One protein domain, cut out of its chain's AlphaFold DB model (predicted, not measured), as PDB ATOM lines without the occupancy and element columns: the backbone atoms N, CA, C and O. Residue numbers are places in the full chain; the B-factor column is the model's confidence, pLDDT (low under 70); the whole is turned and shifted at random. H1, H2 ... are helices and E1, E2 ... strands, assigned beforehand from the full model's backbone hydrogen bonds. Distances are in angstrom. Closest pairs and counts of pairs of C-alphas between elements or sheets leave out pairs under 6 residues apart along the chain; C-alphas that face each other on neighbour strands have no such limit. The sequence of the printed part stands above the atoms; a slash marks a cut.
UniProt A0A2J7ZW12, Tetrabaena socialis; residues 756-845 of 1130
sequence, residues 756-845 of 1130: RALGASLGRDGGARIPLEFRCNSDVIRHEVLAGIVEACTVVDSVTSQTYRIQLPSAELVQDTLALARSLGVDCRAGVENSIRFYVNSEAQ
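AT A GLANCE: This is residues 756 to 845 of the 1130 residues of a protein of Tetrabaena socialis (UniProt A0A2J7ZW12). A twisted wall of four antiparallel strands has two helices, H3 and H4, over one of its faces, in two layers; H4 covers E3 and E4, while H3 reaches E2 with its last residues. H1 packs on H3, the small H2 sits by H3 and H4 at the end of the domain far from the hairpin E1 and E2, and the turn of that hairpin makes the other end of the long axis. The printed part has 90 residues with four named helices and four named strands, in the order H1 H2 H3 E1 E2 H4 E3 E4, and its class is mixed, helices and strands. The sheet's order is E1 E2 E4 E3, all antiparallel. The whole is compact, with a radius of gyration of the C-alphas of 12.0 A and spans of 33 by 25 by 18 A.

IN THESE COORDINATES: Find C-alpha 756 at (36.549, -24.020, 27.854), where H1 begins; it runs 14.1 A to residue 765. H2 is residues 772 to 775. H3, residues 779 to 792, is the longest helix, 19.9 A. Look next at E1, residues 794 to 800, 17.0 A long, ending at C-alpha 800 at (24.727, -31.509, 50.591), and at E2, residues 803 to 807, 13.7 A. H4, residues 811 to 823, measures 18.4 A. E3 is residues 828 to 830, and E4, residues 835 to 839, ends at C-alpha 839 at (32.710, -34.762, 45.706).

HOW THE PARTS SIT: Begin at the hub, H3. It touches H1, closest at the C-alphas of Gly 759 and Gly 788, 4.2 A, the same way at a tilt of 35.4 degrees, only just steep. With residues 781 to 785 alone it touches H2, closest at C-alphas 774 and 782, 6.2 A. With residues 782 to 786 alone it touches H4, closest at C-alphas 782 and 820, 6.6 A, opposite ways at a steep tilt of 40 degrees. H4 is on the sheet at a height of 8.7 A, over E3 and only just over E4, on which 3 of its C-alphas fall; on the local plane it runs along E3 at 20 degrees. In the hairpin E1 and E2, look for N 796 and O 805, 2.9 A; between E2 and E4, for N 806 and O 836, 2.8 A; in the hairpin E3 and E4, for N 829 and O 837, 2.8 A. E2, H4 and E3 form a split strand-helix-strand unit, with E4 between its two strands and a right-handed crossover. In H1, H3 and H4 every O i to N i+4 pair is within hydrogen-bond range; H2 is too short for one.

THE WHOLE: The C-alphas of Glu 773 and Thr 800, 34.7 A apart, are the two farthest apart. The printed part has no cut and no long link. The mean pLDDT of the printed part is 80.0; look for values under 70 at residues 766 to 768, 794, 796 to 802 and 840 to 845.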
ATOM      1  N   ARG A 756      37.836 -24.218  27.175       90.75
ATOM      2  CA  ARG A 756      36.549 -24.020  27.854       90.75
ATOM      3  C   ARG A 756      35.360 -24.030  26.898       90.75
ATOM      4  O   ARG A 756      34.336 -24.639  27.197       90.75
ATOM      5  N   ALA A 757      35.492 -23.388  25.735       87.81
ATOM      6  CA  ALA A 757      34.438 -23.380  24.722       87.81
ATOM      7  C   ALA A 757      34.201 -24.780  24.137       87.81
ATOM      8  O   ALA A 757      33.048 -25.148  23.908       87.81
ATOM      9  N   LEU A 758      35.264 -25.576  23.963       89.62
ATOM     10  CA  LEU A 758      35.156 -26.983  23.583       89.62
ATOM     11  C   LEU A 758      34.377 -27.774  24.630       89.62
ATOM     12  O   LEU A 758      33.406 -28.440  24.279       89.62
ATOM     13  N   GLY A 759      34.765 -27.670  25.904       89.00
ATOM     14  CA  GLY A 759      34.059 -28.336  26.998       89.00
ATOM     15  C   GLY A 759      32.571 -27.979  27.031       89.00
ATOM     16  O   GLY A 759      31.716 -28.859  27.115       89.00
ATOM     17  N   ALA A 760      32.251 -26.694  26.857       89.25
ATOM     18  CA  ALA A 760      30.874 -26.218  26.841       89.25
ATOM     19  C   ALA A 760      30.065 -26.708  25.624       89.25
ATOM     20  O   ALA A 760      28.867 -26.964  25.745       89.25
ATOM     21  N   SER A 761      30.691 -26.841  24.450       87.75
ATOM     22  CA  SER A 761      30.050 -27.444  23.272       87.75
ATOM     23  C   SER A 761      29.816 -28.940  23.480       87.75
ATOM     24  O   SER A 761      28.702 -29.407  23.272       87.75
ATOM     25  N   LEU A 762      30.804 -29.682  23.995       87.44
ATOM     26  CA  LEU A 762      30.658 -31.112  24.287       87.44
ATOM     27  C   LEU A 762      29.511 -31.384  25.273       87.44
ATOM     28  O   LEU A 762      28.723 -32.304  25.050       87.44
ATOM     29  N   GLY A 763      29.382 -30.556  26.315       83.81
ATOM     30  CA  GLY A 763      28.310 -30.663  27.305       83.81
ATOM     31  C   GLY A 763      26.905 -30.349  26.768       83.81
ATOM     32  O   GLY A 763      25.944 -30.949  27.246       83.81
ATOM     33  N   ARG A 764      26.771 -29.455  25.771       81.88
ATOM     34  CA  ARG A 764      25.476 -29.072  25.162       81.88
ATOM     35  C   ARG A 764      25.065 -29.940  23.975       81.88
ATOM     36  O   ARG A 764      23.908 -30.336  23.882       81.88
ATOM     37  N   ASP A 765      26.002 -30.197  23.067       75.06
ATOM     38  CA  ASP A 765      25.718 -30.690  21.714       75.06
ATOM     39  C   ASP A 765      25.822 -32.224  21.605       75.06
ATOM     40  O   ASP A 765      25.511 -32.792  20.560       75.06
ATOM     41  N   GLY A 766      26.245 -32.913  22.673       65.31
ATOM     42  CA  GLY A 766      26.310 -34.377  22.696       65.31
ATOM     43  C   GLY A 766      27.456 -34.971  21.878       65.31
ATOM     44  O   GLY A 766      27.286 -36.007  21.238       65.31
ATOM     45  N   GLY A 767      28.627 -34.327  21.890       62.06
ATOM     46  CA  GLY A 767      29.826 -34.843  21.221       62.06
ATOM     47  C   GLY A 767      30.277 -36.213  21.756       62.06
ATOM     48  O   GLY A 767      30.102 -36.527  22.932       62.06
ATOM     49  N   ALA A 768      30.867 -37.040  20.883       65.44
ATOM     50  CA  ALA A 768      31.158 -38.441  21.195       65.44
ATOM     51  C   ALA A 768      32.396 -38.668  22.089       65.44
ATOM     52  O   ALA A 768      32.409 -39.647  22.820       65.44
ATOM     53  N   ARG A 769      33.446 -37.831  22.043       82.75
ATOM     54  CA  ARG A 769      34.690 -38.002  22.834       82.75
ATOM     55  C   ARG A 769      35.426 -36.666  23.027       82.75
ATOM     56  O   ARG A 769      35.395 -35.820  22.133       82.75
ATOM     57  N   ILE A 770      36.138 -36.500  24.144       87.12
ATOM     58  CA  ILE A 770      37.105 -35.409  24.348       87.12
ATOM     59  C   ILE A 770      38.370 -35.744  23.536       87.12
ATOM     60  O   ILE A 770      38.971 -36.797  23.768       87.12
ATOM     61  N   PRO A 771      38.819 -34.888  22.596       86.06
ATOM     62  CA  PRO A 771      40.013 -35.184  21.810       86.06
ATOM     63  C   PRO A 771      41.258 -35.338  22.694       86.06
ATOM     64  O   PRO A 771      41.435 -34.606  23.670       86.06
ATOM     65  N   LEU A 772      42.155 -36.260  22.327       80.50
ATOM     66  CA  LEU A 772      43.353 -36.589  23.114       80.50
ATOM     67  C   LEU A 772      44.233 -35.359  23.397       80.50
ATOM     68  O   LEU A 772      44.769 -35.233  24.492       80.50
ATOM     69  N   GLU A 773      44.322 -34.426  22.443       83.44
ATOM     70  CA  GLU A 773      45.075 -33.169  22.582       83.44
ATOM     71  C   GLU A 773      44.524 -32.219  23.657       83.44
ATOM     72  O   GLU A 773      45.241 -31.325  24.089       83.44
ATOM     73  N   PHE A 774      43.293 -32.428  24.131       86.81
ATOM     74  CA  PHE A 774      42.724 -31.726  25.285       86.81
ATOM     75  C   PHE A 774      42.695 -32.610  26.533       86.81
ATOM     76  O   PHE A 774      42.890 -32.116  27.640       86.81
ATOM     77  N   ARG A 775      42.470 -33.919  26.358       83.69
ATOM     78  CA  ARG A 775      42.355 -34.904  27.444       83.69
ATOM     79  C   ARG A 775      43.689 -35.205  28.135       83.69
ATOM     80  O   ARG A 775      43.698 -35.449  29.336       83.69
ATOM     81  N   CYS A 776      44.792 -35.164  27.390       85.81
ATOM     82  CA  CYS A 776      46.154 -35.447  27.852       85.81
ATOM     83  C   CYS A 776      47.058 -34.245  27.539       85.81
ATOM     84  O   CYS A 776      47.929 -34.305  26.672       85.81
ATOM     85  N   ASN A 777      46.779 -33.117  28.195       88.06
ATOM     86  CA  ASN A 777      47.511 -31.856  28.052       88.06
ATOM     87  C   ASN A 777      47.769 -31.244  29.442       88.06
ATOM     88  O   ASN A 777      47.450 -31.864  30.461       88.06
ATOM     89  N   SER A 778      48.313 -30.025  29.492       87.56
ATOM     90  CA  SER A 778      48.507 -29.273  30.733       87.56
ATOM     91  C   SER A 778      47.261 -29.308  31.623       87.56
ATOM     92  O   SER A 778      46.118 -29.330  31.153       87.56
ATOM     93  N   ASP A 779      47.500 -29.333  32.928       88.31
ATOM     94  CA  ASP A 779      46.488 -29.161  33.968       88.31
ATOM     95  C   ASP A 779      45.559 -27.972  33.682       88.31
ATOM     96  O   ASP A 779      44.346 -28.124  33.781       88.31
ATOM     97  N   VAL A 780      46.100 -26.841  33.216       88.94
ATOM     98  CA  VAL A 780      45.335 -25.649  32.816       88.94
ATOM     99  C   VAL A 780      44.330 -25.964  31.707       88.94
ATOM    100  O   VAL A 780      43.146 -25.659  31.838       88.94
ATOM    101  N   ILE A 781      44.771 -26.597  30.615       90.06
ATOM    102  CA  ILE A 781      43.890 -26.931  29.485       90.06
ATOM    103  C   ILE A 781      42.804 -27.914  29.925       90.06
ATOM    104  O   ILE A 781      41.629 -27.707  29.617       90.06
ATOM    105  N   ARG A 782      43.179 -28.958  30.672       91.75
ATOM    106  CA  ARG A 782      42.234 -29.961  31.178       91.75
ATOM    107  C   ARG A 782      41.222 -29.352  32.149       91.75
ATOM    108  O   ARG A 782      40.039 -29.677  32.056       91.75
ATOM    109  N   HIS A 783      41.653 -28.446  33.029       90.19
ATOM    110  CA  HIS A 783      40.768 -27.707  33.931       90.19
ATOM    111  C   HIS A 783      39.760 -26.856  33.165       90.19
ATOM    112  O   HIS A 783      38.577 -26.893  33.495       90.19
ATOM    113  N   GLU A 784      40.194 -26.130  32.134       92.81
ATOM    114  CA  GLU A 784      39.294 -25.312  31.321       92.81
ATOM    115  C   GLU A 784      38.280 -26.174  30.553       92.81
ATOM    116  O   GLU A 784      37.098 -25.835  30.529       92.81
ATOM    117  N   VAL A 785      38.689 -27.323  29.995       91.06
ATOM    118  CA  VAL A 785      37.743 -28.271  29.371       91.06
ATOM    119  C   VAL A 785      36.735 -28.794  30.394       91.06
ATOM    120  O   VAL A 785      35.533 -28.756  30.134       91.06
ATOM    121  N   LEU A 786      37.200 -29.244  31.564       90.62
ATOM    122  CA  LEU A 786      36.328 -29.761  32.621       90.62
ATOM    123  C   LEU A 786      35.349 -28.689  33.116       90.62
ATOM    124  O   LEU A 786      34.162 -28.972  33.263       90.62
ATOM    125  N   ALA A 787      35.823 -27.457  33.321       89.81
ATOM    126  CA  ALA A 787      34.994 -26.321  33.710       89.81
ATOM    127  C   ALA A 787      33.916 -26.038  32.657       89.81
ATOM    128  O   ALA A 787      32.747 -25.910  33.009       89.81
ATOM    129  N   GLY A 788      34.281 -26.031  31.371       90.00
ATOM    130  CA  GLY A 788      33.326 -25.858  30.279       90.00
ATOM    131  C   GLY A 788      32.244 -26.943  30.250       90.00
ATOM    132  O   GLY A 788      31.070 -26.623  30.074       90.00
ATOM    133  N   ILE A 789      32.615 -28.213  30.462       89.75
ATOM    134  CA  ILE A 789      31.656 -29.332  30.539       89.75
ATOM    135  C   ILE A 789      30.706 -29.135  31.726       89.75
ATOM    136  O   ILE A 789      29.490 -29.206  31.562       89.75
ATOM    137  N   VAL A 790      31.247 -28.843  32.913       86.81
ATOM    138  CA  VAL A 790      30.453 -28.645  34.137       86.81
ATOM    139  C   VAL A 790      29.495 -27.453  34.006       86.81
ATOM    140  O   VAL A 790      28.365 -27.548  34.470       86.81
ATOM    141  N   GLU A 791      29.903 -26.364  33.348       86.25
ATOM    142  CA  GLU A 791      29.060 -25.182  33.094       86.25
ATOM    143  C   GLU A 791      27.916 -25.443  32.107       86.25
ATOM    144  O   GLU A 791      26.859 -24.818  32.200       86.25
ATOM    145  N   ALA A 792      28.136 -26.326  31.133       84.50
ATOM    146  CA  ALA A 792      27.175 -26.630  30.079       84.50
ATOM    147  C   ALA A 792      26.170 -27.730  30.447       84.50
ATOM    148  O   ALA A 792      25.082 -27.774  29.871       84.50
ATOM    149  N   CYS A 793      26.532 -28.621  31.370       83.44
ATOM    150  CA  CYS A 793      25.704 -29.747  31.781       83.44
ATOM    151  C   CYS A 793      24.691 -29.363  32.872       83.44
ATOM    152  O   CYS A 793      24.968 -28.573  33.772       83.44
ATOM    153  N   THR A 794      23.506 -29.976  32.835       68.06
ATOM    154  CA  THR A 794      22.462 -29.746  33.844       68.06
ATOM    155  C   THR A 794      22.900 -30.305  35.201       68.06
ATOM    156  O   THR A 794      23.186 -31.499  35.319       68.06
ATOM    157  N   VAL A 795      22.912 -29.466  36.240       71.12
ATOM    158  CA  VAL A 795      23.109 -29.907  37.629       71.12
ATOM    159  C   VAL A 795      21.806 -30.525  38.130       71.12
ATOM    160  O   VAL A 795      20.771 -29.863  38.146       71.12
ATOM    161  N   VAL A 796      21.842 -31.803  38.509       62.22
ATOM    162  CA  VAL A 796      20.626 -32.586  38.798       62.22
ATOM    163  C   VAL A 796      20.320 -32.671  40.291       62.22
ATOM    164  O   VAL A 796      19.182 -32.940  40.656       62.22
ATOM    165  N   ASP A 797      21.317 -32.488  41.160       64.19
ATOM    166  CA  ASP A 797      21.106 -32.516  42.608       64.19
ATOM    167  C   ASP A 797      22.278 -31.878  43.374       64.19
ATOM    168  O   ASP A 797      23.444 -32.097  43.022       64.19
ATOM    169  N   SER A 798      21.974 -31.135  44.440       55.81
ATOM    170  CA  SER A 798      22.938 -30.614  45.420       55.81
ATOM    171  C   SER A 798      22.549 -31.148  46.799       55.81
ATOM    172  O   SER A 798      22.043 -30.417  47.651       55.81
ATOM    173  N   VAL A 799      22.705 -32.459  47.001       53.81
ATOM    174  CA  VAL A 799      22.157 -33.145  48.188       53.81
ATOM    175  C   VAL A 799      22.827 -32.683  49.489       53.81
ATOM    176  O   VAL A 799      22.232 -32.788  50.554       53.81
ATOM    177  N   THR A 800      24.030 -32.112  49.440       57.12
ATOM    178  CA  THR A 800      24.727 -31.509  50.591       57.12
ATOM    179  C   THR A 800      25.792 -30.527  50.093       57.12
ATOM    180  O   THR A 800      26.217 -30.609  48.942       57.12
ATOM    181  N   SER A 801      26.308 -29.646  50.956       57.34
ATOM    182  CA  SER A 801      27.430 -28.724  50.677       57.34
ATOM    183  C   SER A 801      28.774 -29.405  50.326       57.34
ATOM    184  O   SER A 801      29.808 -28.743  50.319       57.34
ATOM    185  N   GLN A 802      28.776 -30.718  50.061       62.94
ATOM    186  CA  GLN A 802      29.952 -31.554  49.803       62.94
ATOM    187  C   GLN A 802      29.853 -32.396  48.515       62.94
ATOM    188  O   GLN A 802      30.804 -33.093  48.185       62.94
ATOM    189  N   THR A 803      28.751 -32.364  47.752       71.31
ATOM    190  CA  THR A 803      28.654 -33.100  46.469       71.31
ATOM    191  C   THR A 803      27.794 -32.361  45.445       71.31
ATOM    192  O   THR A 803      26.806 -31.728  45.814       71.31
ATOM    193  N   TYR A 804      28.132 -32.461  44.155       78.56
ATOM    194  CA  TYR A 804      27.272 -31.989  43.060       78.56
ATOM    195  C   TYR A 804      27.236 -32.995  41.907       78.56
ATOM    196  O   TYR A 804      28.241 -33.627  41.590       78.56
ATOM    197  N   ARG A 805      26.064 -33.179  41.285       84.94
ATOM    198  CA  ARG A 805      25.865 -34.129  40.176       84.94
ATOM    199  C   ARG A 805      25.556 -33.404  38.873       84.94
ATOM    200  O   ARG A 805      24.592 -32.645  38.833       84.94
ATOM    201  N   ILE A 806      26.308 -33.700  37.814       87.50
ATOM    202  CA  ILE A 806      26.035 -33.225  36.452       87.50
ATOM    203  C   ILE A 806      25.454 -34.348  35.593       87.50
ATOM    204  O   ILE A 806      25.819 -35.514  35.758       87.50
ATOM    205  N   GLN A 807      24.572 -33.990  34.668       86.19
ATOM    206  CA  GLN A 807      24.032 -34.880  33.645       86.19
ATOM    207  C   GLN A 807      24.772 -34.680  32.327       86.19
ATOM    208  O   GLN A 807      24.779 -33.566  31.804       86.19
ATOM    209  N   LEU A 808      25.347 -35.745  31.772       87.25
ATOM    210  CA  LEU A 808      26.017 -35.690  30.476       87.25
ATOM    211  C   LEU A 808      25.135 -36.280  29.363       87.25
ATOM    212  O   LEU A 808      24.305 -37.158  29.620       87.25
ATOM    213  N   PRO A 809      25.301 -35.798  28.120       85.81
ATOM    214  CA  PRO A 809      24.497 -36.217  26.973       85.81
ATOM    215  C   PRO A 809      24.802 -37.635  26.460       85.81
ATOM    216  O   PRO A 809      23.943 -38.235  25.818       85.81
ATOM    217  N   SER A 810      25.989 -38.188  26.728       85.94
ATOM    218  CA  SER A 810      26.414 -39.501  26.218       85.94
ATOM    219  C   SER A 810      27.243 -40.281  27.241       85.94
ATOM    220  O   SER A 810      27.947 -39.691  28.065       85.94
ATOM    221  N   ALA A 811      27.174 -41.616  27.191       81.88
ATOM    222  CA  ALA A 811      27.954 -42.501  28.065       81.88
ATOM    223  C   ALA A 811      29.458 -42.388  27.773       81.88
ATOM    224  O   ALA A 811      30.312 -42.520  28.647       81.88
ATOM    225  N   GLU A 812      29.784 -42.096  26.525       83.25
ATOM    226  CA  GLU A 812      31.127 -41.860  26.048       83.25
ATOM    227  C   GLU A 812      31.764 -40.610  26.667       83.25
ATOM    228  O   GLU A 812      32.902 -40.660  27.137       83.25
ATOM    229  N   LEU A 813      31.014 -39.505  26.724       86.31
ATOM    230  CA  LEU A 813      31.481 -38.272  27.349       86.31
ATOM    231  C   LEU A 813      31.577 -38.419  28.872       86.31
ATOM    232  O   LEU A 813      32.446 -37.798  29.482       86.31
ATOM    233  N   VAL A 814      30.746 -39.271  29.489       85.81
ATOM    234  CA  VAL A 814      30.886 -39.638  30.909       85.81
ATOM    235  C   VAL A 814      32.265 -40.245  31.164       85.81
ATOM    236  O   VAL A 814      32.966 -39.795  32.065       85.81
ATOM    237  N   GLN A 815      32.690 -41.220  30.357       82.06
ATOM    238  CA  GLN A 815      33.988 -41.882  30.531       82.06
ATOM    239  C   GLN A 815      35.165 -40.914  30.363       82.06
ATOM    240  O   GLN A 815      36.065 -40.886  31.204       82.06
ATOM    241  N   ASP A 816      35.140 -40.068  29.331       86.25
ATOM    242  CA  ASP A 816      36.209 -39.088  29.122       86.25
ATOM    243  C   ASP A 816      36.227 -37.997  30.194       86.25
ATOM    244  O   ASP A 816      37.302 -37.591  30.632       86.25
ATOM    245  N   THR A 817      35.062 -37.543  30.659       87.81
ATOM    246  CA  THR A 817      34.968 -36.539  31.728       87.81
ATOM    247  C   THR A 817      35.429 -37.119  33.066       87.81
ATOM    248  O   THR A 817      36.116 -36.430  33.816       87.81
ATOM    249  N   LEU A 818      35.131 -38.394  33.350       84.69
ATOM    250  CA  LEU A 818      35.669 -39.109  34.512       84.69
ATOM    251  C   LEU A 818      37.190 -39.240  34.432       84.69
ATOM    252  O   LEU A 818      37.869 -38.974  35.418       84.69
ATOM    253  N   ALA A 819      37.735 -39.631  33.278       81.69
ATOM    254  CA  ALA A 819      39.180 -39.719  33.079       81.69
ATOM    255  C   ALA A 819      39.853 -38.346  33.252       81.69
ATOM    256  O   ALA A 819      40.843 -38.235  33.972       81.69
ATOM    257  N   LEU A 820      39.274 -37.295  32.662       86.88
ATOM    258  CA  LEU A 820      39.749 -35.917  32.768       86.88
ATOM    259  C   LEU A 820      39.751 -35.433  34.225       86.88
ATOM    260  O   LEU A 820      40.772 -34.958  34.714       86.88
ATOM    261  N   ALA A 821      38.640 -35.612  34.939       85.31
ATOM    262  CA  ALA A 821      38.505 -35.219  36.336       85.31
ATOM    263  C   ALA A 821      39.450 -36.006  37.262       85.31
ATOM    264  O   ALA A 821      40.168 -35.396  38.054       85.31
ATOM    265  N   ARG A 822      39.543 -37.334  37.107       82.75
ATOM    266  CA  ARG A 822      40.484 -38.179  37.872       82.75
ATOM    267  C   ARG A 822      41.935 -37.783  37.631       82.75
ATOM    268  O   ARG A 822      42.712 -37.717  38.576       82.75
ATOM    269  N   SER A 823      42.289 -37.456  36.389       85.50
ATOM    270  CA  SER A 823      43.642 -37.014  36.039       85.50
ATOM    271  C   SER A 823      44.038 -35.675  36.683       85.50
ATOM    272  O   SER A 823      45.229 -35.403  36.819       85.50
ATOM    273  N   LEU A 824      43.052 -34.865  37.095       85.75
ATOM    274  CA  LEU A 824      43.201 -33.593  37.816       85.75
ATOM    275  C   LEU A 824      43.078 -33.745  39.345       85.75
ATOM    276  O   LEU A 824      43.036 -32.744  40.056       85.75
ATOM    277  N   GLY A 825      42.969 -34.974  39.857       76.81
ATOM    278  CA  GLY A 825      42.784 -35.217  41.289       76.81
ATOM    279  C   GLY A 825      41.381 -34.927  41.812       76.81
ATOM    280  O   GLY A 825      41.186 -34.839  43.023       76.81
ATOM    281  N   VAL A 826      40.400 -34.753  40.924       79.44
ATOM    282  CA  VAL A 826      39.016 -34.468  41.306       79.44
ATOM    283  C   VAL A 826      38.272 -35.774  41.577       79.44
ATOM    284  O   VAL A 826      38.148 -36.632  40.698       79.44
ATOM    285  N   ASP A 827      37.716 -35.895  42.783       76.19
ATOM    286  CA  ASP A 827      36.866 -37.025  43.155       76.19
ATOM    287  C   ASP A 827      35.557 -37.000  42.374       76.19
ATOM    288  O   ASP A 827      34.755 -36.061  42.474       76.19
ATOM    289  N   CYS A 828      35.335 -38.044  41.591       80.06
ATOM    290  CA  CYS A 828      34.156 -38.148  40.761       80.06
ATOM    291  C   CYS A 828      33.757 -39.602  40.506       80.06
ATOM    292  O   CYS A 828      34.588 -40.505  40.342       80.06
ATOM    293  N   ARG A 829      32.444 -39.824  40.447       78.19
ATOM    294  CA  ARG A 829      31.831 -41.145  40.296       78.19
ATOM    295  C   ARG A 829      30.788 -41.120  39.195       78.19
ATOM    296  O   ARG A 829      29.996 -40.180  39.115       78.19
ATOM    297  N   ALA A 830      30.775 -42.164  38.370       78.88
ATOM    298  CA  ALA A 830      29.676 -42.396  37.442       78.88
ATOM    299  C   ALA A 830      28.386 -42.610  38.248       78.88
ATOM    300  O   ALA A 830      28.368 -43.374  39.212       78.88
ATOM    301  N   GLY A 831      27.321 -41.913  37.879       74.25
ATOM    302  CA  GLY A 831      25.983 -42.097  38.420       74.25
ATOM    303  C   GLY A 831      25.075 -42.839  37.441       74.25
ATOM    304  O   GLY A 831      25.472 -43.214  36.339       74.25
ATOM    305  N   VAL A 832      23.819 -43.023  37.841       76.62
ATOM    306  CA  VAL A 832      22.763 -43.547  36.962       76.62
ATOM    307  C   VAL A 832      22.490 -42.587  35.800       76.62
ATOM    308  O   VAL A 832      22.668 -41.377  35.944       76.62
ATOM    309  N   GLU A 833      22.055 -43.143  34.667       79.94
ATOM    310  CA  GLU A 833      21.607 -42.394  33.485       79.94
ATOM    311  C   GLU A 833      22.637 -41.373  32.971       79.94
ATOM    312  O   GLU A 833      22.307 -40.214  32.856       79.94
ATOM    313  N   ASN A 834      23.885 -41.743  32.660       86.06
ATOM    314  CA  ASN A 834      24.916 -40.822  32.125       86.06
ATOM    315  C   ASN A 834      25.234 -39.591  33.006       86.06
ATOM    316  O   ASN A 834      25.582 -38.525  32.499       86.06
ATOM    317  N   SER A 835      25.130 -39.713  34.330       86.12
ATOM    318  CA  SER A 835      25.513 -38.633  35.249       86.12
ATOM    319  C   SER A 835      26.913 -38.833  35.839       86.12
ATOM    320  O   SER A 835      27.402 -39.957  35.936       86.12
ATOM    321  N   ILE A 836      27.566 -37.746  36.257       86.75
ATOM    322  CA  ILE A 836      28.777 -37.780  37.091       86.75
ATOM    323  C   ILE A 836      28.488 -37.033  38.383       86.75
ATOM    324  O   ILE A 836      28.015 -35.898  38.366       86.75
ATOM    325  N   ARG A 837      28.792 -37.663  39.513       84.94
ATOM    326  CA  ARG A 837      28.771 -37.035  40.830       84.94
ATOM    327  C   ARG A 837      30.189 -36.649  41.226       84.94
ATOM    328  O   ARG A 837      31.046 -37.520  41.307       84.94
ATOM    329  N   PHE A 838      30.405 -35.373  41.496       83.38
ATOM    330  CA  PHE A 838      31.638 -34.820  42.038       83.38
ATOM    331  C   PHE A 838      31.530 -34.665  43.552       83.38
ATOM    332  O   PHE A 838      30.464 -34.305  44.065       83.38
ATOM    333  N   TYR A 839      32.633 -34.902  44.256       77.25
ATOM    334  CA  TYR A 839      32.710 -34.762  45.706       77.25
ATOM    335  C   TYR A 839      33.639 -33.598  46.060       77.25
ATOM    336  O   TYR A 839      34.826 -33.598  45.748       77.25
ATOM    337  N   VAL A 840      33.071 -32.573  46.690       67.12
ATOM    338  CA  VAL A 840      33.742 -31.329  47.080       67.12
ATOM    339  C   VAL A 840      34.294 -31.503  48.493       67.12
ATOM    340  O   VAL A 840      33.547 -31.857  49.402       67.12
ATOM    341  N   ASN A 841      35.587 -31.231  48.685       59.62
ATOM    342  CA  ASN A 841      36.321 -31.440  49.945       59.62
ATOM    343  C   ASN A 841      36.408 -32.910  50.412       59.62
ATOM    344  O   ASN A 841      36.621 -33.161  51.595       59.62
ATOM    345  N   SER A 842      36.247 -33.878  49.503       57.94
ATOM    346  CA  SER A 842      36.514 -35.294  49.789       57.94
ATOM    347  C   SER A 842      38.023 -35.536  49.877       57.94
ATOM    348  O   SER A 842      38.771 -35.114  48.992       57.94
ATOM    349  N   GLU A 843      38.478 -36.243  50.916       54.16
ATOM    350  CA  GLU A 843      39.815 -36.852  50.961       54.16
ATOM    351  C   GLU A 843      39.834 -38.070  50.021       54.16
ATOM    352  O   GLU A 843      39.815 -39.233  50.413       54.16
ATOM    353  N   ALA A 844      39.788 -37.756  48.731       51.69
ATOM    354  CA  ALA A 844      39.452 -38.591  47.585       51.69
ATOM    355  C   ALA A 844      40.485 -39.661  47.198       51.69
ATOM    356  O   ALA A 844      40.804 -39.829  46.022       51.69
ATOM    357  N   GLN A 845      41.094 -40.337  48.166       56.50
ATOM    358  CA  GLN A 845      42.251 -41.208  47.907       56.50
ATOM    359  C   GLN A 845      42.034 -42.657  48.331       56.50
ATOM    360  O   GLN A 845      42.909 -43.493  48.114       56.50
TER     361      GLN A 845